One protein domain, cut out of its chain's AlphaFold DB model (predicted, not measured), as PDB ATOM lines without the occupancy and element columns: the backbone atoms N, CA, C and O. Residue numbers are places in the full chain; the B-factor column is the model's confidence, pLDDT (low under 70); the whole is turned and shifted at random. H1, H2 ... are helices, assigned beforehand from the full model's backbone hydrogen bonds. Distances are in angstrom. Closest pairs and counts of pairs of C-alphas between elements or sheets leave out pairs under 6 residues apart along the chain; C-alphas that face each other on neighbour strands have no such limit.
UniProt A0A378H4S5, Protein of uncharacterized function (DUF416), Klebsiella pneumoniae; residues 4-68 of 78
ATOM      1  N   THR A   4      95.485  79.926 112.745       96.44
ATOM      2  CA  THR A   4      95.350  81.377 112.921       96.44
ATOM      3  C   THR A   4      94.758  82.046 111.685       96.44
ATOM      4  O   THR A   4      93.843  82.843 111.833       96.44
ATOM      5  N   SER A   5      95.224  81.678 110.484       96.06
ATOM      6  CA  SER A   5      94.723  82.264 109.234       96.06
ATOM      7  C   SER A   5      93.232  81.985 109.030       96.06
ATOM      8  O   SER A   5      92.448  82.915 108.875       96.06
ATOM      9  N   ILE A   6      92.820  80.716 109.153       96.31
ATOM     10  CA  ILE A   6      91.409  80.310 109.030       96.31
ATOM     11  C   ILE A   6      90.535  80.959 110.104       96.31
ATOM     12  O   ILE A   6      89.420  81.389 109.821       96.31
ATOM     13  N   THR A   7      91.034  81.066 111.337       96.31
ATOM     14  CA  THR A   7      90.311  81.740 112.418       96.31
ATOM     15  C   THR A   7      90.071  83.216 112.104       96.31
ATOM     16  O   THR A   7      88.989  83.709 112.399       96.31
ATOM     17  N   THR A   8      91.025  83.917 111.484       97.31
ATOM     18  CA  THR A   8      90.832  85.316 111.070       97.31
ATOM     19  C   THR A   8      89.702  85.459 110.051       97.31
ATOM     20  O   THR A   8      88.869  86.347 110.214       97.31
ATOM     21  N   VAL A   9      89.631  84.564 109.060       97.69
ATOM     22  CA  VAL A   9      88.547  84.560 108.064       97.69
ATOM     23  C   VAL A   9      87.201  84.268 108.727       97.69
ATOM     24  O   VAL A   9      86.276  85.064 108.620       97.69
ATOM     25  N   ALA A  10      87.114  83.193 109.515       97.38
ATOM     26  CA  ALA A  10      85.883  82.819 110.212       97.38
ATOM     27  C   ALA A  10      85.361  83.928 111.145       97.38
ATOM     28  O   ALA A  10      84.159  84.186 111.194       97.38
ATOM     29  N   MET A  11      86.253  84.605 111.876       97.75
ATOM     30  CA  MET A  11      85.872  85.720 112.749       97.75
ATOM     31  C   MET A  11      85.327  86.915 111.964       97.75
ATOM     32  O   MET A  11      84.399  87.573 112.440       97.75
ATOM     33  N   LEU A  12      85.889  87.209 110.787       97.88
ATOM     34  CA  LEU A  12      85.385  88.283 109.938       97.88
ATOM     35  C   LEU A  12      83.971  87.969 109.449       97.88
ATOM     36  O   LEU A  12      83.087  88.804 109.621       97.88
ATOM     37  N   GLU A  13      83.750  86.763 108.929       97.94
ATOM     38  CA  GLU A  13      82.446  86.321 108.422       97.94
ATOM     39  C   GLU A  13      81.364  86.375 109.513       97.94
ATOM     40  O   GLU A  13      80.322  86.999 109.325       97.94
ATOM     41  N   MET A  14      81.643  85.838 110.709       97.88
ATOM     42  CA  MET A  14      80.724  85.940 111.855       97.88
ATOM     43  C   MET A  14      80.415  87.394 112.237       97.88
ATOM     44  O   MET A  14      79.288  87.731 112.603       97.88
ATOM     45  N   THR A  15      81.418  88.274 112.159       97.62
ATOM     46  CA  THR A  15      81.248  89.699 112.473       97.62
ATOM     47  C   THR A  15      80.376  90.395 111.429       97.62
ATOM     48  O   THR A  15      79.522  91.199 111.799       97.62
ATOM     49  N   GLN A  16      80.561  90.089 110.143       96.06
ATOM     50  CA  GLN A  16      79.775  90.660 109.046       96.06
ATOM     51  C   GLN A  16      78.317  90.182 109.070       96.06
ATOM     52  O   GLN A  16      77.409  90.986 108.868       96.06
ATOM     53  N   GLU A  17      78.088  88.910 109.398       96.81
ATOM     54  CA  GLU A  17      76.755  88.325 109.602       96.81
ATOM     55  C   GLU A  17      76.104  88.765 110.929       96.81
ATOM     56  O   GLU A  17      74.900  88.602 111.135       96.81
ATOM     57  N   GLY A  18      76.888  89.327 111.855       97.88
ATOM     58  CA  GLY A  18      76.414  89.791 113.160       97.88
ATOM     59  C   GLY A  18      75.971  88.664 114.098       97.88
ATOM     60  O   GLY A  18      75.185  88.907 115.017       97.88
ATOM     61  N   ARG A  19      76.450  87.434 113.878       97.69
ATOM     62  CA  ARG A  19      76.122  86.254 114.688       97.69
ATOM     63  C   ARG A  19      77.260  85.241 114.698       97.69
ATOM     64  O   ARG A  19      78.083  85.193 113.791       97.69
ATOM     65  N   GLU A  20      77.245  84.364 115.693       96.88
ATOM     66  CA  GLU A  20      78.064  83.156 115.644       96.88
ATOM     67  C   GLU A  20      77.554  82.204 114.549       96.88
ATOM     68  O   GLU A  20      76.355  82.152 114.241       96.88
ATOM     69  N   MET A  21      78.483  81.453 113.963       97.44
ATOM     70  CA  MET A  21      78.220  80.426 112.957       97.44
ATOM     71  C   MET A  21      78.690  79.072 113.483       97.44
ATOM     72  O   MET A  21      79.697  79.001 114.192       97.44
ATOM     73  N   THR A  22      77.981  77.996 113.143       97.38
ATOM     74  CA  THR A  22      78.436  76.640 113.489       97.38
ATOM     75  C   THR A  22      79.605  76.206 112.604       97.38
ATOM     76  O   THR A  22      79.853  76.780 111.543       97.38
ATOM     77  N   ASP A  23      80.308  75.146 113.007       94.00
ATOM     78  CA  ASP A  23      81.392  74.571 112.205       94.00
ATOM     79  C   ASP A  23      80.921  74.143 110.807       94.00
ATOM     80  O   ASP A  23      81.668  74.279 109.841       94.00
ATOM     81  N   GLU A  24      79.702  73.615 110.670       96.44
ATOM     82  CA  GLU A  24      79.125  73.248 109.372       96.44
ATOM     83  C   GLU A  24      78.855  74.475 108.499       96.44
ATOM     84  O   GLU A  24      79.145  74.441 107.304       96.44
ATOM     85  N   GLU A  25      78.342  75.558 109.087       97.31
ATOM     86  CA  GLU A  25      78.101  76.811 108.369       97.31
ATOM     87  C   GLU A  25      79.416  77.448 107.908       97.31
ATOM     88  O   GLU A  25      79.514  77.884 106.767       97.31
ATOM     89  N   LEU A  26      80.445  77.454 108.762       96.19
ATOM     90  CA  LEU A  26      81.772  77.958 108.404       96.19
ATOM     91  C   LEU A  26      82.432  77.108 107.322       96.19
ATOM     92  O   LEU A  26      83.045  77.654 106.416       96.19
ATOM     93  N   LYS A  27      82.299  75.779 107.375       92.69
ATOM     94  CA  LYS A  27      82.839  74.888 106.334       92.69
ATOM     95  C   LYS A  27      82.193  75.101 104.968       92.69
ATOM     96  O   LYS A  27      82.822  74.781 103.969       92.69
ATOM     97  N   ALA A  28      80.953  75.584 104.940       95.75
ATOM     98  CA  ALA A  28      80.230  75.920 103.720       95.75
ATOM     99  C   ALA A  28      80.342  77.411 103.347       95.75
ATOM    100  O   ALA A  28      79.759  77.832 102.347       95.75
ATOM    101  N   ASN A  29      81.039  78.224 104.149       97.56
ATOM    102  CA  ASN A  29      81.232  79.637 103.863       97.56
ATOM    103  C   ASN A  29      82.280  79.801 102.738       97.56
ATOM    104  O   ASN A  29      83.391  79.284 102.884       97.56
ATOM    105  N   PRO A  30      81.980  80.552 101.660       97.38
ATOM    106  CA  PRO A  30      82.882  80.687 100.516       97.38
ATOM    107  C   PRO A  30      84.276  81.236 100.850       97.38
ATOM    108  O   PRO A  30      85.260  80.768 100.285       97.38
ATOM    109  N   ALA A  31      84.389  82.199 101.771       97.06
ATOM    110  CA  ALA A  31      85.681  82.772 102.154       97.06
ATOM    111  C   ALA A  31      86.533  81.760 102.937       97.06
ATOM    112  O   ALA A  31      87.747  81.664 102.747       97.06
ATOM    113  N   VAL A  32      85.893  80.962 103.798       96.88
ATOM    114  CA  VAL A  32      86.562  79.895 104.555       96.88
ATOM    115  C   VAL A  32      86.997  78.752 103.632       96.88
ATOM    116  O   VAL A  32      88.116  78.258 103.774       96.88
ATOM    117  N   GLU A  33      86.143  78.347 102.687       97.00
ATOM    118  CA  GLU A  33      86.464  77.338 101.669       97.00
ATOM    119  C   GLU A  33      87.654  77.790 100.812       97.00
ATOM    120  O   GLU A  33      88.632  77.056 100.689       97.00
ATOM    121  N   GLN A  34      87.636  79.038 100.334       96.56
ATOM    122  CA  GLN A  34      88.724  79.610  99.543       96.56
ATOM    123  C   GLN A  34      90.060  79.634 100.304       96.56
ATOM    124  O   GLN A  34      91.096  79.256  99.753       96.56
ATOM    125  N   GLU A  35      90.065  80.037 101.578       97.06
ATOM    126  CA  GLU A  35      91.282  80.019 102.400       97.06
ATOM    127  C   GLU A  35      91.801  78.586 102.613       97.06
ATOM    128  O   GLU A  35      93.014  78.352 102.647       97.06
ATOM    129  N   TRP A  36      90.908  77.599 102.738       96.50
ATOM    130  CA  TRP A  36      91.309  76.193 102.780       96.50
ATOM    131  C   TRP A  36      91.896  75.713 101.464       96.50
ATOM    132  O   TRP A  36      92.938  75.055 101.505       96.50
ATOM    133  N   ASP A  37      91.283  76.048 100.335       96.50
ATOM    134  CA  ASP A  37      91.764  75.664  99.012       96.50
ATOM    135  C   ASP A  37      93.175  76.194  98.760       96.50
ATOM    136  O   ASP A  37      94.073  75.412  98.435       96.50
ATOM    137  N   ILE A  38      93.409  77.483  99.030       95.62
ATOM    138  CA  ILE A  38      94.725  78.117  98.876       95.62
ATOM    139  C   ILE A  38      95.759  77.446  99.789       95.62
ATOM    140  O   ILE A  38      96.852  77.080  99.348       95.62
ATOM    141  N   GLN A  39      95.433  77.232 101.068       96.56
ATOM    142  CA  GLN A  39      96.361  76.560 101.981       96.56
ATOM    143  C   GLN A  39      96.657  75.112 101.562       96.56
ATOM    144  O   GLN A  39      97.788  74.649 101.738       96.56
ATOM    145  N   TRP A  40      95.667  74.388 101.032       96.81
ATOM    146  CA  TRP A  40      95.833  73.016 100.556       96.81
ATOM    147  C   TRP A  40      96.644  72.942  99.272       96.81
ATOM    148  O   TRP A  40      97.429  72.011  99.106       96.81
ATOM    149  N   GLU A  41      96.462  73.887  98.359       96.56
ATOM    150  CA  GLU A  41      97.277  74.016  97.158       96.56
ATOM    151  C   GLU A  41      98.745  74.258  97.522       96.56
ATOM    152  O   GLU A  41      99.603  73.465  97.134       96.56
ATOM    153  N   ILE A  42      99.023  75.251  98.376       95.56
ATOM    154  CA  ILE A  42     100.380  75.530  98.870       95.56
ATOM    155  C   ILE A  42     100.969  74.298  99.567       95.56
ATOM    156  O   ILE A  42     102.114  73.927  99.317       95.56
ATOM    157  N   PHE A  43     100.202  73.648 100.447       95.56
ATOM    158  CA  PHE A  43     100.673  72.463 101.160       95.56
ATOM    159  C   PHE A  43     101.020  71.318 100.206       95.56
ATOM    160  O   PHE A  43     102.081  70.724 100.365       95.56
ATOM    161  N   ARG A  44     100.153  71.012  99.232       95.94
ATOM    162  CA  ARG A  44     100.390  69.934  98.260       95.94
ATOM    163  C   ARG A  44     101.632  70.207  97.423       95.94
ATOM    164  O   ARG A  44     102.493  69.341  97.352       95.94
ATOM    165  N   LEU A  45     101.773  71.426  96.899       95.38
ATOM    166  CA  LEU A  45     102.956  71.825  96.132       95.38
ATOM    167  C   LEU A  45     104.251  71.629  96.927       95.38
ATOM    168  O   LEU A  45     105.224  71.107  96.401       95.38
ATOM    169  N   LEU A  46     104.256  72.016  98.206       95.06
ATOM    170  CA  LEU A  46     105.422  71.843  99.073       95.06
ATOM    171  C   LEU A  46     105.661  70.382  99.485       95.06
ATOM    172  O   LEU A  46     106.808  69.992  99.683       95.06
ATOM    173  N   ALA A  47     104.598  69.597  99.669       94.12
ATOM    174  CA  ALA A  47     104.674  68.198 100.086       94.12
ATOM    175  C   ALA A  47     105.128  67.262  98.957       94.12
ATOM    176  O   ALA A  47     105.712  66.219  99.244       94.12
ATOM    177  N   ASP A  48     104.886  67.642  97.700       95.12
ATOM    178  CA  ASP A  48     105.315  66.889  96.519       95.12
ATOM    179  C   ASP A  48     106.828  67.023  96.243       95.12
ATOM    180  O   ASP A  48     107.379  66.275  95.433       95.12
ATOM    181  N   CYS A  49     107.533  67.935  96.924       93.31
ATOM    182  CA  CYS A  49     108.986  68.053  96.829       93.31
ATOM    183  C   CYS A  49     109.704  67.028  97.728       93.31
ATOM    184  O   CYS A  49     109.478  66.985  98.937       93.31
ATOM    185  N   GLU A  50     110.640  66.255  97.162       88.12
ATOM    186  CA  GLU A  50     111.476  65.304  97.924       88.12
ATOM    187  C   GLU A  50     112.366  66.002  98.967       88.12
ATOM    188  O   GLU A  50     112.658  65.453 100.032       88.12
ATOM    189  N   GLU A  51     112.777  67.235  98.672       93.12
ATOM    190  CA  GLU A  51     113.548  68.100  99.555       93.12
ATOM    191  C   GLU A  51     113.055  69.547  99.478       93.12
ATOM    192  O   GLU A  51     112.225  69.912  98.648       93.12
ATOM    193  N   ARG A  52     113.559  70.406 100.367       90.31
ATOM    194  CA  ARG A  52     113.147  71.810 100.408       90.31
ATOM    195  C   ARG A  52     113.589  72.552  99.140       90.31
ATOM    196  O   ARG A  52     114.725  73.014  99.065       90.31
ATOM    197  N   ASP A  53     112.654  72.770  98.223       96.19
ATOM    198  CA  ASP A  53     112.877  73.553  97.008       96.19
ATOM    199  C   ASP A  53     112.798  75.067  97.293       96.19
ATOM    200  O   ASP A  53     111.745  75.634  97.600       96.19
ATOM    201  N   LEU A  54     113.948  75.743  97.226       96.44
ATOM    202  CA  LEU A  54     114.038  77.185  97.464       96.44
ATOM    203  C   LEU A  54     113.463  78.023  96.320       96.44
ATOM    204  O   LEU A  54     112.995  79.131  96.584       96.44
ATOM    205  N   GLU A  55     113.518  77.538  95.081       96.44
ATOM    206  CA  GLU A  55     112.985  78.264  93.929       96.44
ATOM    207  C   GLU A  55     111.458  78.204  93.933       96.44
ATOM    208  O   GLU A  55     110.822  79.249  93.788       96.44
ATOM    209  N   LEU A  56     110.871  77.049  94.264       96.06
ATOM    210  CA  LEU A  56     109.429  76.925  94.489       96.06
ATOM    211  C   LEU A  56     108.939  77.880  95.588       96.06
ATOM    212  O   LEU A  56     107.978  78.620  95.390       96.06
ATOM    213  N   ILE A  57     109.616  77.913  96.741       96.25
ATOM    214  CA  ILE A  57     109.229  78.795  97.859       96.25
ATOM    215  C   ILE A  57     109.291  80.273  97.453       96.25
ATOM    216  O   ILE A  57     108.430  81.064  97.850       96.25
ATOM    217  N   LYS A  58     110.318  80.674  96.693       97.38
ATOM    218  CA  LYS A  58     110.428  82.049  96.185       97.38
ATOM    219  C   LYS A  58     109.319  82.364  95.184       97.38
ATOM    220  O   LYS A  58     108.777  83.462  95.276       97.38
ATOM    221  N   GLY A  59     108.987  81.423  94.297       97.50
ATOM    222  CA  GLY A  59     107.883  81.527  93.341       97.50
ATOM    223  C   GLY A  59     106.549  81.748  94.045       97.50
ATOM    224  O   GLY A  59     105.967  82.815  93.906       97.50
ATOM    225  N   LEU A  60     106.164  80.837  94.946       96.62
ATOM    226  CA  LEU A  60     104.939  80.959  95.752       96.62
ATOM    227  C   LEU A  60     104.853  82.302  96.488       96.62
ATOM    228  O   LEU A  60     103.806  82.941  96.549       96.62
ATOM    229  N   ARG A  61     105.969  82.763  97.062       96.38
ATOM    230  CA  ARG A  61     106.018  84.064  97.735       96.38
ATOM    231  C   ARG A  61     105.840  85.233  96.760       96.38
ATOM    232  O   ARG A  61     105.268  86.248  97.160       96.38
ATOM    233  N   ALA A  62     106.396  85.142  95.554       97.00
ATOM    234  CA  ALA A  62     106.229  86.157  94.523       97.00
ATOM    235  C   ALA A  62     104.767  86.214  94.069       97.00
ATOM    236  O   ALA A  62     104.201  87.301  94.107       97.00
ATOM    237  N   ASP A  63     104.146  85.063  93.803       95.50
ATOM    238  CA  ASP A  63     102.743  84.954  93.387       95.50
ATOM    239  C   ASP A  63     101.799  85.560  94.436       95.50
ATOM    240  O   ASP A  63     100.980  86.421  94.122       95.50
ATOM    241  N   LEU A  64     101.974  85.212  95.719       94.38
ATOM    242  CA  LEU A  64     101.186  85.798  96.815       94.38
ATOM    243  C   LEU A  64     101.380  87.318  96.930       94.38
ATOM    244  O   LEU A  64     100.454  88.056  97.269       94.38
ATOM    245  N   ARG A  65     102.595  87.810  96.668       94.62
ATOM    246  CA  ARG A  65     102.894  89.246  96.710       94.62
ATOM    247  C   ARG A  65     102.321  89.987  95.504       94.62
ATOM    248  O   ARG A  65     101.919  91.138  95.657       94.62
ATOM    249  N   GLU A  66     102.325  89.357  94.336       95.19
ATOM    250  CA  GLU A  66     101.759  89.889  93.100       95.19
ATOM    251  C   GLU A  66     100.232  89.904  93.139       95.19
ATOM    252  O   GLU A  66      99.645  90.893  92.714       95.19
ATOM    253  N   ALA A  67      99.589  88.888  93.725       93.94
ATOM    254  CA  ALA A  67      98.154  88.921  94.005       93.94
ATOM    255  C   ALA A  67      97.796  90.111  94.911       93.94
ATOM    256  O   ALA A  67      96.804  90.800  94.686       93.94
ATOM    257  N   GLY A  68      98.644  90.391  95.909       93.62
ATOM    258  CA  GLY A  68      98.554  91.618  96.699       93.62
ATOM    259  C   GLY A  68      97.276  91.720  97.530       93.62
ATOM    260  O   GLY A  68      96.858  92.827  97.851       93.62
TER     261      GLY A  68
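AT A GLANCE: This is residues 4 to 68 of the 78 residues of the protein "Protein of uncharacterized function (DUF416)" of Klebsiella pneumoniae (UniProt A0A378H4S5). Look for one long helix, H3, that makes the long axis of an open, loose chain of helices: H1 folds back along its first part, and H4 folds back beside its far part, with the short H2 at the turn between H1 and H3. H1 and H4 stay apart, and residues 47 to 55 and 61 to 68 stick out from the rest. You have 65 printed residues with four named helices, H1, H2, H3 and H4 along the chain, no named strand, and the class all helix. The whole is loose, with a radius of gyration of the C-alphas of 14.9 A, and elongated, spanning 43 by 24 by 17 A.

IN THESE COORDINATES: Find C-alpha 30 at (82.882, 80.687, 100.516); from there H3, residues 30 to 47, runs 25.1 A to C-alpha 47 at (104.674, 68.198, 100.086). Before it in the chain, H1 is residues 4 to 17, 20.1 A long, beginning at C-alpha 4 at (95.350, 81.377, 112.921). H2 is residues 23 to 27. After H3 comes H4, residues 54 to 67, 20.0 A long, ending at C-alpha 67 at (98.154, 88.921, 94.005).

HOW THE PARTS SIT: Start at H3 and look at Val 32: H1 and H3 touch, and their closest C-alphas are those of Val 9 and Val 32, 6.2 A apart. H3 touches H1 with residues 31 to 36 alone. The two run opposite ways at a shallow tilt of 11 degrees. H2 is close to H3 but not clearly touching, the closest C-alphas being those of Lys 27 and Glu 33, 6.4 A apart. H2 is also close to H1 but not clearly touching, with Ala 10 and Leu 26 the closest, their C-alphas 6.6 A apart. Farther along H3, the C-alphas of Ile 42 and Leu 60, 7.7 A apart, are the closest of H3 and H4, which are close but not clearly touching. These two run opposite ways at a shallow tilt of 20 degrees. H4 is apart from H1 and from H2. In H1, H2, H3 and H4 every O i to N i+4 pair is within hydrogen-bond range.

THE WHOLE: The two C-alphas farthest apart are those of Gly 18 and Glu 50, 45.4 A. The printed part has no cut. The links H1 to H2 and H2 to H3 are tight, and H3 to H4 is short, with 6 residues between them. Residues 47 to 55 and 61 to 68 stand free; of the latter, 61 to 67 belong to H4. The mean pLDDT of the printed part is 96.0, and no printed residue is under 70.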